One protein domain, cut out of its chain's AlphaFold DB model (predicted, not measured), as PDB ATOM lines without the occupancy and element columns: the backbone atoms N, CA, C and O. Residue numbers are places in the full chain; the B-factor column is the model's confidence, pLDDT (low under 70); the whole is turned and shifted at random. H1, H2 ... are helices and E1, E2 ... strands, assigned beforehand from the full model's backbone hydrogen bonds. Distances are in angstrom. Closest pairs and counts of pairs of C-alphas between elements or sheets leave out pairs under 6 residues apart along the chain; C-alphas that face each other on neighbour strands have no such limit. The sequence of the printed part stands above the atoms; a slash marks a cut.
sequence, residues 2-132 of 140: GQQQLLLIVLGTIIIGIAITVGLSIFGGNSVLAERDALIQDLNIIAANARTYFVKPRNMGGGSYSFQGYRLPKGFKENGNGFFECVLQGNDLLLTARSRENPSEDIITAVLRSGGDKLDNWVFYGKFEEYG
ATOM      1  N   GLY A   2       6.175  27.144  50.889       78.06
ATOM      2  CA  GLY A   2       6.025  27.559  52.297       78.06
ATOM      3  C   GLY A   2       4.584  27.871  52.741       78.06
ATOM      4  O   GLY A   2       4.210  27.533  53.854       78.06
ATOM      5  N   GLN A   3       3.737  28.421  51.860       84.50
ATOM      6  CA  GLN A   3       2.339  28.753  52.185       84.50
ATOM      7  C   GLN A   3       1.447  27.520  52.440       84.50
ATOM      8  O   GLN A   3       0.616  27.545  53.341       84.50
ATOM      9  N   GLN A   4       1.628  26.428  51.687       83.06
ATOM     10  CA  GLN A   4       0.862  25.188  51.901       83.06
ATOM     11  C   GLN A   4       1.325  24.442  53.155       83.06
ATOM     12  O   GLN A   4       0.505  23.899  53.888       83.06
ATOM     13  N   GLN A   5       2.628  24.458  53.440       87.81
ATOM     14  CA  GLN A   5       3.170  23.859  54.661       87.81
ATOM     15  C   GLN A   5       2.725  24.620  55.915       87.81
ATOM     16  O   GLN A   5       2.363  23.994  56.907       87.81
ATOM     17  N   LEU A   6       2.669  25.956  55.855       89.75
ATOM     18  CA  LEU A   6       2.142  26.773  56.952       89.75
ATOM     19  C   LEU A   6       0.673  26.455  57.250       89.75
ATOM     20  O   LEU A   6       0.301  26.326  58.413       89.75
ATOM     21  N   LEU A   7      -0.148  26.265  56.214       89.44
ATOM     22  CA  LEU A   7      -1.567  25.944  56.377       89.44
ATOM     23  C   LEU A   7      -1.765  24.584  57.064       89.44
ATOM     24  O   LEU A   7      -2.573  24.473  57.984       89.44
ATOM     25  N   LEU A   8      -0.986  23.568  56.681       90.62
ATOM     26  CA  LEU A   8      -1.067  22.236  57.290       90.62
ATOM     27  C   LEU A   8      -0.659  22.232  58.768       90.62
ATOM     28  O   LEU A   8      -1.279  21.529  59.564       90.62
ATOM     29  N   ILE A   9       0.334  23.041  59.151       93.12
ATOM     30  CA  ILE A   9       0.725  23.183  60.560       93.12
ATOM     31  C   ILE A   9      -0.413  23.818  61.365       93.12
ATOM     32  O   ILE A   9      -0.789  23.293  62.410       93.12
ATOM     33  N   VAL A  10      -1.003  24.907  60.862       94.19
ATOM     34  CA  VAL A  10      -2.105  25.598  61.549       94.19
ATOM     35  C   VAL A  10      -3.300  24.662  61.727       94.19
ATOM     36  O   VAL A  10      -3.814  24.527  62.838       94.19
ATOM     37  N   LEU A  11      -3.689  23.946  60.671       93.81
ATOM     38  CA  LEU A  11      -4.776  22.972  60.733       93.81
ATOM     39  C   LEU A  11      -4.499  21.870  61.770       93.81
ATOM     40  O   LEU A  11      -5.378  21.544  62.565       93.81
ATOM     41  N   GLY A  12      -3.269  21.347  61.812       95.50
ATOM     42  CA  GLY A  12      -2.863  20.350  62.803       95.50
ATOM     43  C   GLY A  12      -2.969  20.865  64.242       95.50
ATOM     44  O   GLY A  12      -3.499  20.171  65.108       95.50
ATOM     45  N   THR A  13      -2.535  22.103  64.502       94.69
ATOM     46  CA  THR A  13      -2.599  22.688  65.854       94.69
ATOM     47  C   THR A  13      -4.026  22.934  66.345       94.69
ATOM     48  O   THR A  13      -4.290  22.748  67.531       94.69
ATOM     49  N   ILE A  14      -4.962  23.274  65.450       95.25
ATOM     50  CA  ILE A  14      -6.382  23.448  65.802       95.25
ATOM     51  C   ILE A  14      -6.984  22.117  66.265       95.25
ATOM     52  O   ILE A  14      -7.653  22.067  67.295       95.25
ATOM     53  N   ILE A  15      -6.703  21.029  65.541       95.69
ATOM     54  CA  ILE A  15      -7.213  19.694  65.881       95.69
ATOM     55  C   ILE A  15      -6.659  19.235  67.238       95.69
ATOM     56  O   ILE A  15      -7.421  18.769  68.083       95.69
ATOM     57  N   ILE A  16      -5.353  19.416  67.477       96.62
ATOM     58  CA  ILE A  16      -4.718  19.062  68.758       96.62
ATOM     59  C   ILE A  16      -5.314  19.885  69.912       96.62
ATOM     60  O   ILE A  16      -5.585  19.330  70.975       96.62
ATOM     61  N   GLY A  17      -5.568  21.181  69.703       95.50
ATOM     62  CA  GLY A  17      -6.164  22.055  70.716       95.50
ATOM     63  C   GLY A  17      -7.534  21.567  71.191       95.50
ATOM     64  O   GLY A  17      -7.759  21.439  72.394       95.50
ATOM     65  N   ILE A  18      -8.422  21.216  70.253       93.44
ATOM     66  CA  ILE A  18      -9.757  20.690  70.581       93.44
ATOM     67  C   ILE A  18      -9.636  19.330  71.283       93.44
ATOM     68  O   ILE A  18     -10.272  19.116  72.315       93.44
ATOM     69  N   ALA A  19      -8.774  18.436  70.787       93.00
ATOM     70  CA  ALA A  19      -8.587  17.106  71.366       93.00
ATOM     71  C   ALA A  19      -8.137  17.151  72.838       93.00
ATOM     72  O   ALA A  19      -8.649  16.384  73.651       93.00
ATOM     73  N   ILE A  20      -7.237  18.073  73.201       92.50
ATOM     74  CA  ILE A  20      -6.799  18.256  74.596       92.50
ATOM     75  C   ILE A  20      -7.972  18.700  75.470       92.50
ATOM     76  O   ILE A  20      -8.190  18.129  76.535       92.50
ATOM     77  N   THR A  21      -8.751  19.689  75.021       89.06
ATOM     78  CA  THR A  21      -9.888  20.188  75.810       89.06
ATOM     79  C   THR A  21     -10.958  19.120  76.027       89.06
ATOM     80  O   THR A  21     -11.404  18.933  77.153       89.06
ATOM     81  N   VAL A  22     -11.302  18.350  74.990       88.25
ATOM     82  CA  VAL A  22     -12.277  17.255  75.095       88.25
ATOM     83  C   VAL A  22     -11.742  16.130  75.985       88.25
ATOM     84  O   VAL A  22     -12.471  15.619  76.831       88.25
ATOM     85  N   GLY A  23     -10.459  15.778  75.848       83.69
ATOM     86  CA  GLY A  23      -9.821  14.753  76.676       83.69
ATOM     87  C   GLY A  23      -9.819  15.097  78.168       83.69
ATOM     88  O   GLY A  23     -10.073  14.224  78.995       83.69
ATOM     89  N   LEU A  24      -9.592  16.368  78.514       82.62
ATOM     90  CA  LEU A  24      -9.654  16.835  79.902       82.62
ATOM     91  C   LEU A  24     -11.085  16.803  80.461       82.62
ATOM     92  O   LEU A  24     -11.274  16.382  81.601       82.62
ATOM     93  N   SER A  25     -12.092  17.179  79.666       74.44
ATOM     94  CA  SER A  25     -13.492  17.183  80.112       74.44
ATOM     95  C   SER A  25     -14.034  15.781  80.428       74.44
ATOM     96  O   SER A  25     -14.757  15.612  81.407       74.44
ATOM     97  N   ILE A  26     -13.648  14.755  79.659       76.62
ATOM     98  CA  ILE A  26     -14.091  13.363  79.885       76.62
ATOM     99  C   ILE A  26     -13.556  12.807  81.215       76.62
ATOM    100  O   ILE A  26     -14.234  12.032  81.889       76.62
ATOM    101  N   PHE A  27     -12.352  13.213  81.626       70.38
ATOM    102  CA  PHE A  27     -11.758  12.742  82.876       70.38
ATOM    103  C   PHE A  27     -12.535  13.227  84.114       70.38
ATOM    104  O   PHE A  27     -12.675  12.473  85.075       70.38
ATOM    105  N   GLY A  28     -13.089  14.445  84.070       70.75
ATOM    106  CA  GLY A  28     -13.921  14.989  85.148       70.75
ATOM    107  C   GLY A  28     -15.243  14.236  85.322       70.75
ATOM    108  O   GLY A  28     -15.539  13.774  86.424       70.75
ATOM    109  N   GLY A  29     -15.999  14.034  84.235       70.00
ATOM    110  CA  GLY A  29     -17.321  13.386  84.286       70.00
ATOM    111  C   GLY A  29     -17.294  11.925  84.757       70.00
ATOM    112  O   GLY A  29     -18.175  11.488  85.495       70.00
ATOM    113  N   ASN A  30     -16.238  11.175  84.420       76.31
ATOM    114  CA  ASN A  30     -16.095   9.779  84.852       76.31
ATOM    115  C   ASN A  30     -15.969   9.623  86.377       76.31
ATOM    116  O   ASN A  30     -16.375   8.598  86.920       76.31
ATOM    117  N   SER A  31     -15.410  10.617  87.072       78.94
ATOM    118  CA  SER A  31     -15.238  10.552  88.529       78.94
ATOM    119  C   SER A  31     -16.572  10.645  89.276       78.94
ATOM    120  O   SER A  31     -16.808   9.876  90.205       78.94
ATOM    121  N   VAL A  32     -17.474  11.513  88.806       83.81
ATOM    122  CA  VAL A  32     -18.815  11.699  89.378       83.81
ATOM    123  C   VAL A  32     -19.674  10.456  89.164       83.81
ATOM    124  O   VAL A  32     -20.325   9.985  90.095       83.81
ATOM    125  N   LEU A  33     -19.629   9.884  87.958       83.88
ATOM    126  CA  LEU A  33     -20.322   8.635  87.641       83.88
ATOM    127  C   LEU A  33     -19.832   7.468  88.507       83.88
ATOM    128  O   LEU A  33     -20.647   6.746  89.078       83.88
ATOM    129  N   ALA A  34     -18.515   7.315  88.663       86.81
ATOM    130  CA  ALA A  34     -17.944   6.256  89.491       86.81
ATOM    131  C   ALA A  34     -18.356   6.383  90.968       86.81
ATOM    132  O   ALA A  34     -18.656   5.378  91.613       86.81
ATOM    133  N   GLU A  35     -18.404   7.606  91.502       88.94
ATOM    134  CA  GLU A  35     -18.885   7.852  92.863       88.94
ATOM    135  C   GLU A  35     -20.373   7.513  93.008       88.94
ATOM    136  O   GLU A  35     -20.765   6.833  93.959       88.94
ATOM    137  N   ARG A  36     -21.199   7.932  92.042       88.00
ATOM    138  CA  ARG A  36     -22.632   7.626  92.023       88.00
ATOM    139  C   ARG A  36     -22.872   6.119  92.033       88.00
ATOM    140  O   ARG A  36     -23.637   5.623  92.858       88.00
ATOM    141  N   ASP A  37     -22.209   5.392  91.144       90.19
ATOM    142  CA  ASP A  37     -22.375   3.946  91.016       90.19
ATOM    143  C   ASP A  37     -21.893   3.213  92.280       90.19
ATOM    144  O   ASP A  37     -22.534   2.256  92.722       90.19
ATOM    145  N   ALA A  38     -20.833   3.707  92.929       91.00
ATOM    146  CA  ALA A  38     -20.378   3.187  94.216       91.00
ATOM    147  C   ALA A  38     -21.433   3.379  95.324       91.00
ATOM    148  O   ALA A  38     -21.750   2.430  96.044       91.00
ATOM    149  N   LEU A  39     -22.043   4.568  95.424       91.19
ATOM    150  CA  LEU A  39     -23.123   4.837  96.383       91.19
ATOM    151  C   LEU A  39     -24.376   3.990  96.101       91.19
ATOM    152  O   LEU A  39     -24.990   3.470  97.035       91.19
ATOM    153  N   ILE A  40     -24.744   3.805  94.830       90.88
ATOM    154  CA  ILE A  40     -25.844   2.919  94.414       90.88
ATOM    155  C   ILE A  40     -25.550   1.473  94.833       90.88
ATOM    156  O   ILE A  40     -26.429   0.784  95.362       90.88
ATOM    157  N   GLN A  41     -24.323   0.991  94.629       91.88
ATOM    158  CA  GLN A  41     -23.921  -0.349  95.049       91.88
ATOM    159  C   GLN A  41     -24.026  -0.520  96.572       91.88
ATOM    160  O   GLN A  41     -24.571  -1.523  97.042       91.88
ATOM    161  N   ASP A  42     -23.568   0.462  97.347       91.81
ATOM    162  CA  ASP A  42     -23.674   0.437  98.807       91.81
ATOM    163  C   ASP A  42     -25.134   0.430  99.279       91.81
ATOM    164  O   ASP A  42     -25.503  -0.358 100.158       91.81
ATOM    165  N   LEU A  43     -25.998   1.235  98.650       90.50
ATOM    166  CA  LEU A  43     -27.438   1.228  98.913       90.50
ATOM    167  C   LEU A  43     -28.054  -0.150  98.659       90.50
ATOM    168  O   LEU A  43     -28.854  -0.614  99.472       90.50
ATOM    169  N   ASN A  44     -27.654  -0.841  97.590       91.69
ATOM    170  CA  ASN A  44     -28.120  -2.200  97.304       91.69
ATOM    171  C   ASN A  44     -27.673  -3.210  98.377       91.69
ATOM    172  O   ASN A  44     -28.460  -4.064  98.791       91.69
ATOM    173  N   ILE A  45     -26.441  -3.099  98.885       91.44
ATOM    174  CA  ILE A  45     -25.953  -3.951  99.984       91.44
ATOM    175  C   ILE A  45     -26.769  -3.700 101.263       91.44
ATOM    176  O   ILE A  45     -27.189  -4.648 101.938       91.44
ATOM    177  N   ILE A  46     -27.038  -2.432 101.585       90.81
ATOM    178  CA  ILE A  46     -27.865  -2.047 102.737       90.81
ATOM    179  C   ILE A  46     -29.302  -2.552 102.559       90.81
ATOM    180  O   ILE A  46     -29.882  -3.099 103.500       90.81
ATOM    181  N   ALA A  47     -29.861  -2.455 101.354       90.00
ATOM    182  CA  ALA A  47     -31.187  -2.967 101.031       90.00
ATOM    183  C   ALA A  47     -31.280  -4.487 101.231       90.00
ATOM    184  O   ALA A  47     -32.226  -4.970 101.855       90.00
ATOM    185  N   ALA A  48     -30.269  -5.248 100.803       90.00
ATOM    186  CA  ALA A  48     -30.203  -6.693 101.034       90.00
ATOM    187  C   ALA A  48     -30.146  -7.039 102.536       90.00
ATOM    188  O   ALA A  48     -30.783  -7.996 103.001       90.00
ATOM    189  N   ASN A  49     -29.434  -6.234 103.331       90.44
ATOM    190  CA  ASN A  49     -29.418  -6.377 104.784       90.44
ATOM    191  C   ASN A  49     -30.792  -6.073 105.407       90.44
ATOM    192  O   ASN A  49     -31.286  -6.859 106.222       90.44
ATOM    193  N   ALA A  50     -31.432  -4.978 104.995       88.75
ATOM    194  CA  ALA A  50     -32.775  -4.609 105.430       88.75
ATOM    195  C   ALA A  50     -33.802  -5.691 105.068       88.75
ATOM    196  O   ALA A  50     -34.628  -6.075 105.897       88.75
ATOM    197  N   ARG A  51     -33.703  -6.278 103.871       88.62
ATOM    198  CA  ARG A  51     -34.544  -7.401 103.440       88.62
ATOM    199  C   ARG A  51     -34.331  -8.640 104.300       88.62
ATOM    200  O   ARG A  51     -35.294  -9.290 104.698       88.62
ATOM    201  N   THR A  52     -33.084  -8.940 104.647       89.06
ATOM    202  CA  THR A  52     -32.767 -10.037 105.567       89.06
ATOM    203  C   THR A  52     -33.415  -9.821 106.938       89.06
ATOM    204  O   THR A  52     -33.887 -10.776 107.550       89.06
ATOM    205  N   TYR A  53     -33.471  -8.579 107.429       89.62
ATOM    206  CA  TYR A  53     -34.219  -8.248 108.645       89.62
ATOM    207  C   TYR A  53     -35.727  -8.455 108.455       89.62
ATOM    208  O   TYR A  53     -36.352  -9.096 109.296       89.62
ATOM    209  N   PHE A  54     -36.293  -7.986 107.341       89.31
ATOM    210  CA  PHE A  54     -37.719  -8.092 107.023       89.31
ATOM    211  C   PHE A  54     -38.230  -9.540 107.041       89.31
ATOM    212  O   PHE A  54     -39.240  -9.825 107.681       89.31
ATOM    213  N   VAL A  55     -37.521 -10.470 106.394       89.56
ATOM    214  CA  VAL A  55     -37.948 -11.882 106.310       89.56
ATOM    215  C   VAL A  55     -37.686 -12.676 107.591       89.56
ATOM    216  O   VAL A  55     -38.298 -13.722 107.808       89.56
ATOM    217  N   LYS A  56     -36.776 -12.212 108.456       89.50
ATOM    218  CA  LYS A  56     -36.476 -12.904 109.712       89.50
ATOM    219  C   LYS A  56     -37.668 -12.809 110.675       89.50
ATOM    220  O   LYS A  56     -38.215 -11.718 110.873       89.50
ATOM    221  N   PRO A  57     -38.050 -13.915 111.337       86.81
ATOM    222  CA  PRO A  57     -39.112 -13.888 112.331       86.81
ATOM    223  C   PRO A  57     -38.688 -13.071 113.555       86.81
ATOM    224  O   PRO A  57     -37.517 -13.040 113.946       86.81
ATOM    225  N   ARG A  58     -39.670 -12.449 114.213       87.69
ATOM    226  CA  ARG A  58     -39.454 -11.571 115.374       87.69
ATOM    227  C   ARG A  58     -38.755 -12.277 116.544       87.69
ATOM    228  O   ARG A  58     -37.956 -11.661 117.242       87.69
ATOM    229  N   ASN A  59     -38.967 -13.586 116.688       86.19
ATOM    230  CA  ASN A  59     -38.324 -14.431 117.705       86.19
ATOM    231  C   ASN A  59     -36.798 -14.542 117.536       86.19
ATOM    232  O   ASN A  59     -36.102 -14.883 118.485       86.19
ATOM    233  N   MET A  60     -36.272 -14.246 116.344       87.06
ATOM    234  CA  MET A  60     -34.836 -14.231 116.040       87.06
ATOM    235  C   MET A  60     -34.292 -12.799 115.887       87.06
ATOM    236  O   MET A  60     -33.220 -12.604 115.317       87.06
ATOM    237  N   GLY A  61     -35.040 -11.793 116.354       82.62
ATOM    238  CA  GLY A  61     -34.668 -10.380 116.243       82.62
ATOM    239  C   GLY A  61     -34.904  -9.767 114.860       82.62
ATOM    240  O   GLY A  61     -34.277  -8.761 114.540       82.62
ATOM    241  N   GLY A  62     -35.760 -10.373 114.031       87.31
ATOM    242  CA  GLY A  62     -36.171  -9.829 112.734       87.31
ATOM    243  C   GLY A  62     -37.443  -8.980 112.776       87.31
ATOM    244  O   GLY A  62     -38.028  -8.740 113.834       87.31
ATOM    245  N   GLY A  63     -37.871  -8.556 111.590       83.69
ATOM    246  CA  GLY A  63     -38.994  -7.657 111.359       83.69
ATOM    247  C   GLY A  63     -40.347  -8.341 111.147       83.69
ATOM    248  O   GLY A  63     -41.372  -7.675 111.246       83.69
ATOM    249  N   SER A  64     -40.383  -9.660 110.905       87.44
ATOM    250  CA  SER A  64     -41.623 -10.421 110.659       87.44
ATOM    251  C   SER A  64     -42.519  -9.786 109.583       87.44
ATOM    252  O   SER A  64     -43.701  -9.544 109.821       87.44
ATOM    253  N   TYR A  65     -41.941  -9.519 108.410       86.00
ATOM    254  CA  TYR A  65     -42.549  -8.795 107.287       86.00
ATOM    255  C   TYR A  65     -42.860  -7.318 107.567       86.00
ATOM    256  O   TYR A  65     -43.780  -6.740 106.993       86.00
ATOM    257  N   SER A  66     -42.072  -6.688 108.434       86.06
ATOM    258  CA  SER A  66     -42.091  -5.245 108.650       86.06
ATOM    259  C   SER A  66     -40.667  -4.710 108.761       86.06
ATOM    260  O   SER A  66     -39.786  -5.362 109.319       86.06
ATOM    261  N   PHE A  67     -40.429  -3.500 108.261       85.94
ATOM    262  CA  PHE A  67     -39.177  -2.780 108.511       85.94
ATOM    263  C   PHE A  67     -39.177  -2.053 109.864       85.94
ATOM    264  O   PHE A  67     -38.201  -1.393 110.227       85.94
ATOM    265  N   GLN A  68     -40.257  -2.160 110.641       85.81
ATOM    266  CA  GLN A  68     -40.387  -1.439 111.894       85.81
ATOM    267  C   GLN A  68     -39.340  -1.887 112.916       85.81
ATOM    268  O   GLN A  68     -39.250  -3.055 113.279       85.81
ATOM    269  N   GLY A  69     -38.547  -0.926 113.393       82.06
ATOM    270  CA  GLY A  69     -37.431  -1.190 114.302       82.06
ATOM    271  C   GLY A  69     -36.109  -1.508 113.604       82.06
ATOM    272  O   GLY A  69     -35.091  -1.594 114.292       82.06
ATOM    273  N   TYR A  70     -36.082  -1.591 112.268       86.38
ATOM    274  CA  TYR A  70     -34.826  -1.661 111.531       86.38
ATOM    275  C   TYR A  70     -33.972  -0.415 111.807       86.38
ATOM    276  O   TYR A  70     -34.459   0.715 111.958       86.38
ATOM    277  N   ARG A  71     -32.669  -0.646 111.938       85.31
ATOM    278  CA  ARG A  71     -31.643   0.369 112.152       85.31
ATOM    279  C   ARG A  71     -30.431  -0.047 111.343       85.31
ATOM    280  O   ARG A  71     -29.998  -1.193 111.468       85.31
ATOM    281  N   LEU A  72     -29.849   0.887 110.594       87.56
ATOM    282  CA  LEU A  72     -28.562   0.638 109.951       87.56
ATOM    283  C   LEU A  72     -27.520   0.255 111.014       87.56
ATOM    284  O   LEU A  72     -27.320   1.017 111.975       87.56
ATOM    285  N   PRO A  73     -26.840  -0.895 110.859       85.69
ATOM    286  CA  PRO A  73     -25.687  -1.224 111.679       85.69
ATOM    287  C   PRO A  73     -24.626  -0.128 111.557       85.69
ATOM    288  O   PRO A  73     -24.468   0.474 110.498       85.69
ATOM    289  N   LYS A  74     -23.867   0.127 112.631       81.56
ATOM    290  CA  LYS A  74     -22.890   1.232 112.666       81.56
ATOM    291  C   LYS A  74     -21.891   1.196 111.502       81.56
ATOM    292  O   LYS A  74     -21.577   2.249 110.974       81.56
ATOM    293  N   GLY A  75     -21.464   0.004 111.077       82.31
ATOM    294  CA  GLY A  75     -20.528  -0.166 109.960       82.31
ATOM    295  C   GLY A  75     -21.092   0.162 108.573       82.31
ATOM    296  O   GLY A  75     -20.319   0.247 107.635       82.31
ATOM    297  N   PHE A  76     -22.409   0.350 108.440       84.19
ATOM    298  CA  PHE A  76     -23.050   0.772 107.188       84.19
ATOM    299  C   PHE A  76     -23.424   2.254 107.175       84.19
ATOM    300  O   PHE A  76     -23.894   2.737 106.157       84.19
ATOM    301  N   LYS A  77     -23.273   2.982 108.291       86.19
ATOM    302  CA  LYS A  77     -23.656   4.402 108.358       86.19
ATOM    303  C   LYS A  77     -22.682   5.319 107.628       86.19
ATOM    304  O   LYS A  77     -23.068   6.404 107.212       86.19
ATOM    305  N   GLU A  78     -21.433   4.895 107.517       89.44
ATOM    306  CA  GLU A  78     -20.389   5.615 106.807       89.44
ATOM    307  C   GLU A  78     -19.408   4.616 106.199       89.44
ATOM    308  O   GLU A  78     -19.113   3.576 106.791       89.44
ATOM    309  N   ASN A  79     -18.899   4.938 105.017       87.62
ATOM    310  CA  ASN A  79     -17.785   4.239 104.392       87.62
ATOM    311  C   ASN A  79     -16.879   5.253 103.665       87.62
ATOM    312  O   ASN A  79     -16.993   6.462 103.869       87.62
ATOM    313  N   GLY A  80     -15.950   4.765 102.837       84.81
ATOM    314  CA  GLY A  80     -15.084   5.631 102.027       84.81
ATOM    315  C   GLY A  80     -15.819   6.430 100.943       84.81
ATOM    316  O   GLY A  80     -15.289   7.443 100.499       84.81
ATOM    317  N   ASN A  81     -17.027   6.009 100.560       86.12
ATOM    318  CA  ASN A  81     -17.824   6.610  99.491       86.12
ATOM    319  C   ASN A  81     -18.777   7.690 100.030       86.12
ATOM    320  O   ASN A  81     -19.000   8.703  99.371       86.12
ATOM    321  N   GLY A  82     -19.327   7.518 101.237       89.75
ATOM    322  CA  GLY A  82     -20.312   8.456 101.766       89.75
ATOM    323  C   GLY A  82     -20.935   8.090 103.109       89.75
ATOM    324  O   GLY A  82     -20.432   7.256 103.867       89.75
ATOM    325  N   PHE A  83     -22.044   8.766 103.400       91.12
ATOM    326  CA  PHE A  83     -22.870   8.569 104.587       91.12
ATOM    327  C   PHE A  83     -24.224   7.981 104.202       91.12
ATOM    328  O   PHE A  83     -24.811   8.390 103.204       91.12
ATOM    329  N   PHE A  84     -24.757   7.076 105.023       92.69
ATOM    330  CA  PHE A  84     -26.014   6.387 104.742       92.69
ATOM    331  C   PHE A  84     -26.978   6.464 105.912       92.69
ATOM    332  O   PHE A  84     -26.623   6.251 107.077       92.69
ATOM    333  N   GLU A  85     -28.238   6.700 105.581       90.19
ATOM    334  CA  GLU A  85     -29.335   6.761 106.530       90.19
ATOM    335  C   GLU A  85     -30.532   5.962 106.033       90.19
ATOM    336  O   GLU A  85     -30.758   5.813 104.834       90.19
ATOM    337  N   CYS A  86     -31.313   5.440 106.981       89.56
ATOM    338  CA  CYS A  86     -32.625   4.879 106.697       89.56
ATOM    339  C   CYS A  86     -33.692   5.590 107.513       89.56
ATOM    340  O   CYS A  86     -33.524   5.817 108.717       89.56
ATOM    341  N   VAL A  87     -34.826   5.839 106.877       90.00
ATOM    342  CA  VAL A  87     -36.018   6.387 107.510       90.00
ATOM    343  C   VAL A  87     -37.210   5.532 107.107       90.00
ATOM    344  O   VAL A  87     -37.375   5.178 105.945       90.00
ATOM    345  N   LEU A  88     -38.049   5.179 108.077       88.75
ATOM    346  CA  LEU A  88     -39.314   4.503 107.802       88.75
ATOM    347  C   LEU A  88     -40.333   5.521 107.291       88.75
ATOM    348  O   LEU A  88     -40.617   6.498 107.984       88.75
ATOM    349  N   GLN A  89     -40.900   5.269 106.117       85.44
ATOM    350  CA  GLN A  89     -42.022   6.021 105.565       85.44
ATOM    351  C   GLN A  89     -43.248   5.111 105.500       85.44
ATOM    352  O   GLN A  89     -43.428   4.327 104.570       85.44
ATOM    353  N   GLY A  90     -44.083   5.175 106.536       85.12
ATOM    354  CA  GLY A  90     -45.198   4.243 106.683       85.12
ATOM    355  C   GLY A  90     -44.684   2.815 106.868       85.12
ATOM    356  O   GLY A  90     -44.134   2.498 107.923       85.12
ATOM    357  N   ASN A  91     -44.864   1.972 105.849       84.81
ATOM    358  CA  ASN A  91     -44.397   0.585 105.855       84.81
ATOM    359  C   ASN A  91     -43.129   0.365 105.010       84.81
ATOM    360  O   ASN A  91     -42.522  -0.700 105.102       84.81
ATOM    361  N   ASP A  92     -42.717   1.363 104.230       87.81
ATOM    362  CA  ASP A  92     -41.566   1.287 103.335       87.81
ATOM    363  C   ASP A  92     -40.327   1.903 103.993       87.81
ATOM    364  O   ASP A  92     -40.415   2.710 104.926       87.81
ATOM    365  N   LEU A  93     -39.149   1.512 103.516       89.31
ATOM    366  CA  LEU A  93     -37.878   2.023 104.012       89.31
ATOM    367  C   LEU A  93     -37.272   2.974 102.976       89.31
ATOM    368  O   LEU A  93     -36.814   2.535 101.926       89.31
ATOM    369  N   LEU A  94     -37.240   4.270 103.283       90.88
ATOM    370  CA  LEU A  94     -36.455   5.238 102.527       90.88
ATOM    371  C   LEU A  94     -34.988   5.088 102.933       90.88
ATOM    372  O   LEU A  94     -34.646   5.218 104.110       90.88
ATOM    373  N   LEU A  95     -34.128   4.840 101.956       91.44
ATOM    374  CA  LEU A  95     -32.685   4.828 102.102       91.44
ATOM    375  C   LEU A  95     -32.107   6.072 101.436       91.44
ATOM    376  O   LEU A  95     -32.495   6.446 100.332       91.44
ATOM    377  N   THR A  96     -31.185   6.722 102.131       91.94
ATOM    378  CA  THR A  96     -30.549   7.958 101.687       91.94
ATOM    379  C   THR A  96     -29.045   7.783 101.779       91.94
ATOM    380  O   THR A  96     -28.522   7.548 102.866       91.94
ATOM    381  N   ALA A  97     -28.360   7.898 100.648       91.69
ATOM    382  CA  ALA A  97     -26.915   8.023 100.572       91.69
ATOM    383  C   ALA A  97     -26.544   9.488 100.335       91.69
ATOM    384  O   ALA A  97     -27.189  10.179  99.550       91.69
ATOM    385  N   ARG A  98     -25.497   9.954 101.004       91.69
ATOM    386  CA  ARG A  98     -24.910  11.280 100.810       91.69
ATOM    387  C   ARG A  98     -23.446  11.123 100.446       91.69
ATOM    388  O   ARG A  98     -22.749  10.348 101.105       91.69
ATOM    389  N   SER A  99     -22.990  11.870  99.449       89.56
ATOM    390  CA  SER A  99     -21.577  11.916  99.066       89.56
ATOM    391  C   SER A  99     -20.685  12.296 100.251       89.56
ATOM    392  O   SER A  99     -21.080  13.054 101.145       89.56
ATOM    393  N   ARG A 100     -19.451  11.782 100.251       87.88
ATOM    394  CA  ARG A 100     -18.417  12.211 101.199       87.88
ATOM    395  C   ARG A 100     -17.908  13.624 100.910       87.88
ATOM    396  O   ARG A 100     -17.477  14.297 101.843       87.88
ATOM    397  N   GLU A 101     -17.930  14.041  99.649       84.12
ATOM    398  CA  GLU A 101     -17.395  15.325  99.200       84.12
ATOM    399  C   GLU A 101     -18.343  16.471  99.571       84.12
ATOM    400  O   GLU A 101     -17.936  17.377 100.295       84.12
ATOM    401  N   ASN A 102     -19.623  16.376  99.182       84.62
ATOM    402  CA  ASN A 102     -20.647  17.376  99.507       84.62
ATOM    403  C   ASN A 102     -21.925  16.719 100.057       84.62
ATOM    404  O   ASN A 102     -22.915  16.554  99.342       84.62
ATOM    405  N   PRO A 103     -21.964  16.374 101.354       82.69
ATOM    406  CA  PRO A 103     -23.078  15.624 101.933       82.69
ATOM    407  C   PRO A 103     -24.414  16.387 101.982       82.69
ATOM    408  O   PRO A 103     -25.446  15.782 102.276       82.69
ATOM    409  N   SER A 104     -24.415  17.705 101.765       81.56
ATOM    410  CA  SER A 104     -25.616  18.549 101.796       81.56
ATOM    411  C   SER A 104     -26.330  18.682 100.454       81.56
ATOM    412  O   SER A 104     -27.516  18.999 100.451       81.56
ATOM    413  N   GLU A 105     -25.628  18.464  99.344       82.56
ATOM    414  CA  GLU A 105     -26.131  18.729  97.989       82.56
ATOM    415  C   GLU A 105     -26.194  17.440  97.164       82.56
ATOM    416  O   GLU A 105     -27.202  17.171  96.515       82.56
ATOM    417  N   ASP A 106     -25.167  16.595  97.277       87.75
ATOM    418  CA  ASP A 106     -25.015  15.377  96.487       87.75
ATOM    419  C   ASP A 106     -25.642  14.187  97.226       87.75
ATOM    420  O   ASP A 106     -25.012  13.516  98.058       87.75
ATOM    421  N   ILE A 107     -26.923  13.948  96.945       88.75
ATOM    422  CA  ILE A 107     -27.754  12.986  97.674       88.75
ATOM    423  C   ILE A 107     -28.410  12.018  96.689       88.75
ATOM    424  O   ILE A 107     -28.932  12.418  95.653       88.75
ATOM    425  N   ILE A 108     -28.425  10.736  97.043       90.31
ATOM    426  CA  ILE A 108     -29.161   9.689  96.334       90.31
ATOM    427  C   ILE A 108     -30.176   9.105  97.303       90.31
ATOM    428  O   ILE A 108     -29.819   8.625  98.381       90.31
ATOM    429  N   THR A 109     -31.448   9.132  96.932       89.38
ATOM    430  CA  THR A 109     -32.509   8.494  97.711       89.38
ATOM    431  C   THR A 109     -33.148   7.372  96.919       89.38
ATOM    432  O   THR A 109     -33.364   7.514  95.721       89.38
ATOM    433  N   ALA A 110     -33.451   6.270  97.594       90.31
ATOM    434  CA  ALA A 110     -34.158   5.136  97.023       90.31
ATOM    435  C   ALA A 110     -35.098   4.539  98.070       90.31
ATOM    436  O   ALA A 110     -34.810   4.548  99.268       90.31
ATOM    437  N   VAL A 111     -36.230   4.006  97.630       88.56
ATOM    438  CA  VAL A 111     -37.252   3.415  98.490       88.56
ATOM    439  C   VAL A 111     -37.227   1.900  98.348       88.56
ATOM    440  O   VAL A 111     -37.350   1.348  97.259       88.56
ATOM    441  N   LEU A 112     -37.125   1.204  99.475       87.75
ATOM    442  CA  LEU A 112     -37.360  -0.229  99.562       87.75
ATOM    443  C   LEU A 112     -38.798  -0.463 100.034       87.75
ATOM    444  O   LEU A 112     -39.114  -0.271 101.214       87.75
ATOM    445  N   ARG A 113     -39.670  -0.887  99.114       86.06
ATOM    446  CA  ARG A 113     -41.072  -1.179  99.437       86.06
ATOM    447  C   ARG A 113     -41.208  -2.413 100.325       86.06
ATOM    448  O   ARG A 113     -40.495  -3.404 100.154       86.06
ATOM    449  N   SER A 114     -42.176  -2.393 101.235       73.12
ATOM    450  CA  SER A 114     -42.559  -3.546 102.046       73.12
ATOM    451  C   SER A 114     -43.012  -4.698 101.153       73.12
ATOM    452  O   SER A 114     -44.100  -4.674 100.585       73.12
ATOM    453  N   GLY A 115     -42.174  -5.726 101.044       70.06
ATOM    454  CA  GLY A 115     -42.408  -6.886 100.182       70.06
ATOM    455  C   GLY A 115     -41.666  -6.839  98.844       70.06
ATOM    456  O   GLY A 115     -41.455  -7.901  98.262       70.06
ATOM    457  N   GLY A 116     -41.144  -5.684  98.421       75.62
ATOM    458  CA  GLY A 116     -40.306  -5.554  97.226       75.62
ATOM    459  C   GLY A 116     -38.902  -6.141  97.415       75.62
ATOM    460  O   GLY A 116     -38.316  -6.041  98.496       75.62
ATOM    461  N   ASP A 117     -38.373  -6.783  96.372       70.50
ATOM    462  CA  ASP A 117     -37.007  -7.338  96.363       70.50
ATOM    463  C   ASP A 117     -35.952  -6.332  95.878       70.50
ATOM    464  O   ASP A 117     -34.759  -6.550  96.080       70.50
ATOM    465  N   LYS A 118     -36.379  -5.229  95.252       78.81
ATOM    466  CA  LYS A 118     -35.508  -4.215  94.648       78.81
ATOM    467  C   LYS A 118     -35.775  -2.831  95.237       78.81
ATOM    468  O   LYS A 118     -36.870  -2.559  95.731       78.81
ATOM    469  N   LEU A 119     -34.754  -1.981  95.158       84.56
ATOM    470  CA  LEU A 119     -34.876  -0.545  95.377       84.56
ATOM    471  C   LEU A 119     -35.621   0.090  94.210       84.56
ATOM    472  O   LEU A 119     -35.329  -0.209  93.054       84.56
ATOM    473  N   ASP A 120     -36.560   0.961  94.537       84.62
ATOM    474  CA  ASP A 120     -37.404   1.680  93.591       84.62
ATOM    475  C   ASP A 120     -37.415   3.177  93.941       84.62
ATOM    476  O   ASP A 120     -36.917   3.573  94.995       84.62
ATOM    477  N   ASN A 121     -37.999   4.012  93.084       85.75
ATOM    478  CA  ASN A 121     -38.152   5.449  93.287       85.75
ATOM    479  C   ASN A 121     -36.810   6.131  93.598       85.75
ATOM    480  O   ASN A 121     -36.634   6.760  94.648       85.75
ATOM    481  N   TRP A 122     -35.852   5.941  92.691       86.94
ATOM    482  CA  TRP A 122     -34.553   6.596  92.740       86.94
ATOM    483  C   TRP A 122     -34.721   8.089  92.468       86.94
ATOM    484  O   TRP A 122     -35.323   8.481  91.475       86.94
ATOM    485  N   VAL A 123     -34.191   8.920  93.360       87.50
ATOM    486  CA  VAL A 123     -34.131  10.374  93.181       87.50
ATOM    487  C   VAL A 123     -32.714  10.827  93.482       87.50
ATOM    488  O   VAL A 123     -32.150  10.466  94.521       87.50
ATOM    489  N   PHE A 124     -32.157  11.611  92.569       88.31
ATOM    490  CA  PHE A 124     -30.789  12.108  92.606       88.31
ATOM    491  C   PHE A 124     -30.807  13.627  92.778       88.31
ATOM    492  O   PHE A 124     -31.635  14.304  92.177       88.31
ATOM    493  N   TYR A 125     -29.902  14.149  93.599       87.00
ATOM    494  CA  TYR A 125     -29.753  15.578  93.872       87.00
ATOM    495  C   TYR A 125     -28.303  16.017  93.641       87.00
ATOM    496  O   TYR A 125     -27.375  15.205  93.758       87.00
ATOM    497  N   GLY A 126     -28.112  17.304  93.344       85.50
ATOM    498  CA  GLY A 126     -26.788  17.909  93.193       85.50
ATOM    499  C   GLY A 126     -26.098  17.446  91.914       85.50
ATOM    500  O   GLY A 126     -26.730  17.322  90.866       85.50
ATOM    501  N   LYS A 127     -24.802  17.126  91.989       82.31
ATOM    502  CA  LYS A 127     -24.024  16.668  90.820       82.31
ATOM    503  C   LYS A 127     -24.516  15.342  90.224       82.31
ATOM    504  O   LYS A 127     -24.122  14.983  89.119       82.31
ATOM    505  N   PHE A 128     -25.352  14.597  90.949       81.38
ATOM    506  CA  PHE A 128     -25.946  13.350  90.465       81.38
ATOM    507  C   PHE A 128     -27.230  13.566  89.652       81.38
ATOM    508  O   PHE A 128     -27.634  12.652  88.937       81.38
ATOM    509  N   GLU A 129     -27.852  14.745  89.741       79.12
ATOM    510  CA  GLU A 129     -29.093  15.081  89.028       79.12
ATOM    511  C   GLU A 129     -28.882  15.139  87.509       79.12
ATOM    512  O   GLU A 129     -29.697  14.620  86.756       79.12
ATOM    513  N   GLU A 130     -27.730  15.649  87.056       65.75
ATOM    514  CA  GLU A 130     -27.337  15.695  85.634       65.75
ATOM    515  C   GLU A 130     -27.218  14.298  84.993       65.75
ATOM    516  O   GLU A 130     -27.239  14.150  83.775       65.75
ATOM    517  N   TYR A 131     -27.139  13.255  85.820       62.25
ATOM    518  CA  TYR A 131     -27.079  11.859  85.400       62.25
ATOM    519  C   TYR A 131     -28.322  11.057  85.831       62.25
ATOM    520  O   TYR A 131     -28.270   9.825  85.848       62.25
ATOM    521  N   GLY A 132     -29.398  11.740  86.243       54.53
ATOM    522  CA  GLY A 132     -30.615  11.163  86.824       54.53
ATOM    523  C   GLY A 132     -31.589  10.536  85.824       54.53
ATOM    524  O   GLY A 132     -32.448   9.760  86.239       54.53
TER     525      GLY A 132
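What this domain is: This is residues 2 to 132 of the 140 residues of an uncharacterized protein of Ignavibacteria bacterium (UniProt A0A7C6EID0). One very long helix, H1, sticks out as a bare arm with its residues 2 to 28, and farther on, with residues 35 to 51, packs slantwise over one face of a twisted sheet of four strands. A short helix, H2, follows the last strand and touches H1, and a long stretch without named elements, residues 56 to 81, leads from H1 back to the sheet. The printed part has 131 residues, with two named helices and four named strands in the order H1 E1 E2 E3 E4 H2; the sheet runs E1 E2 E3 E4, all antiparallel, and the class is mixed, helices and strands. The whole is extended, with a radius of gyration of the C-alphas of 22.9 A and spans of 89 by 24 by 21 A, the length made by the arm of H1.

Where its parts are: H1, residues 2 to 55, begins with C-alpha 2 at (6.025, 27.559, 52.297) and is 80.0 A long, ending with C-alpha 55 at (-37.948, -11.882, 106.310). E1, residues 82 to 89, measures 22.2 A, and E2, residues 92 to 99, 23.0 A. E3, residues 107 to 112, measures 16.4 A, and E4, residues 119 to 125, 17.0 A. H2, residues 126 to 131, measures 9.9 A and ends with C-alpha 131 at (-27.079, 11.859, 85.400).

How they stand to each other: The strands form a meander, each the antiparallel neighbour of the one before, and each pair in turn is a hairpin. N 85 and O 96 of E1 and E2 are 2.9 A apart, N 95 and O 110 of E2 and E3 2.8 A, and N 109 and O 123 of E3 and E4 2.8 A, within hydrogen-bond range. The edge strands E1 and E4 are apart. H1 and H2 are on the same face of the sheet, an arrangement of two layers, helices on one face of a sheet. H1 is over E2 and E3 at a height over the sheet of 10.6 A, at 38 degrees to E2 on the local plane; its closest C-alphas to E2 are those of Leu 39 and Ala 97, 6.5 A apart. H2 is over E4 and stands up from the sheet at 48 degrees. H1 touches H2 with residues 32 to 36 alone, about perpendicular at 74 degrees; the closest C-alphas, of Arg 36 and Phe 128, are 6.8 A apart. Of the O i to N i+4 pairs, 46 of 50 are within hydrogen-bond range in H1 and 0 of 2 in H2, where 2 of 3 O i to N i+3 pairs are.

The domain as a whole: The two C-alphas farthest apart, of Gly 2 and Asn 59, are 89.5 A apart. Without residues 2 to 28, which stand free, the body of 104 residues spans 48 by 25 by 19 A. The printed part has no cut. The link from H1 to E1, 26 residues, is long. Mean pLDDT of the printed part is 86.1, and residues 130 to 132 are under 70.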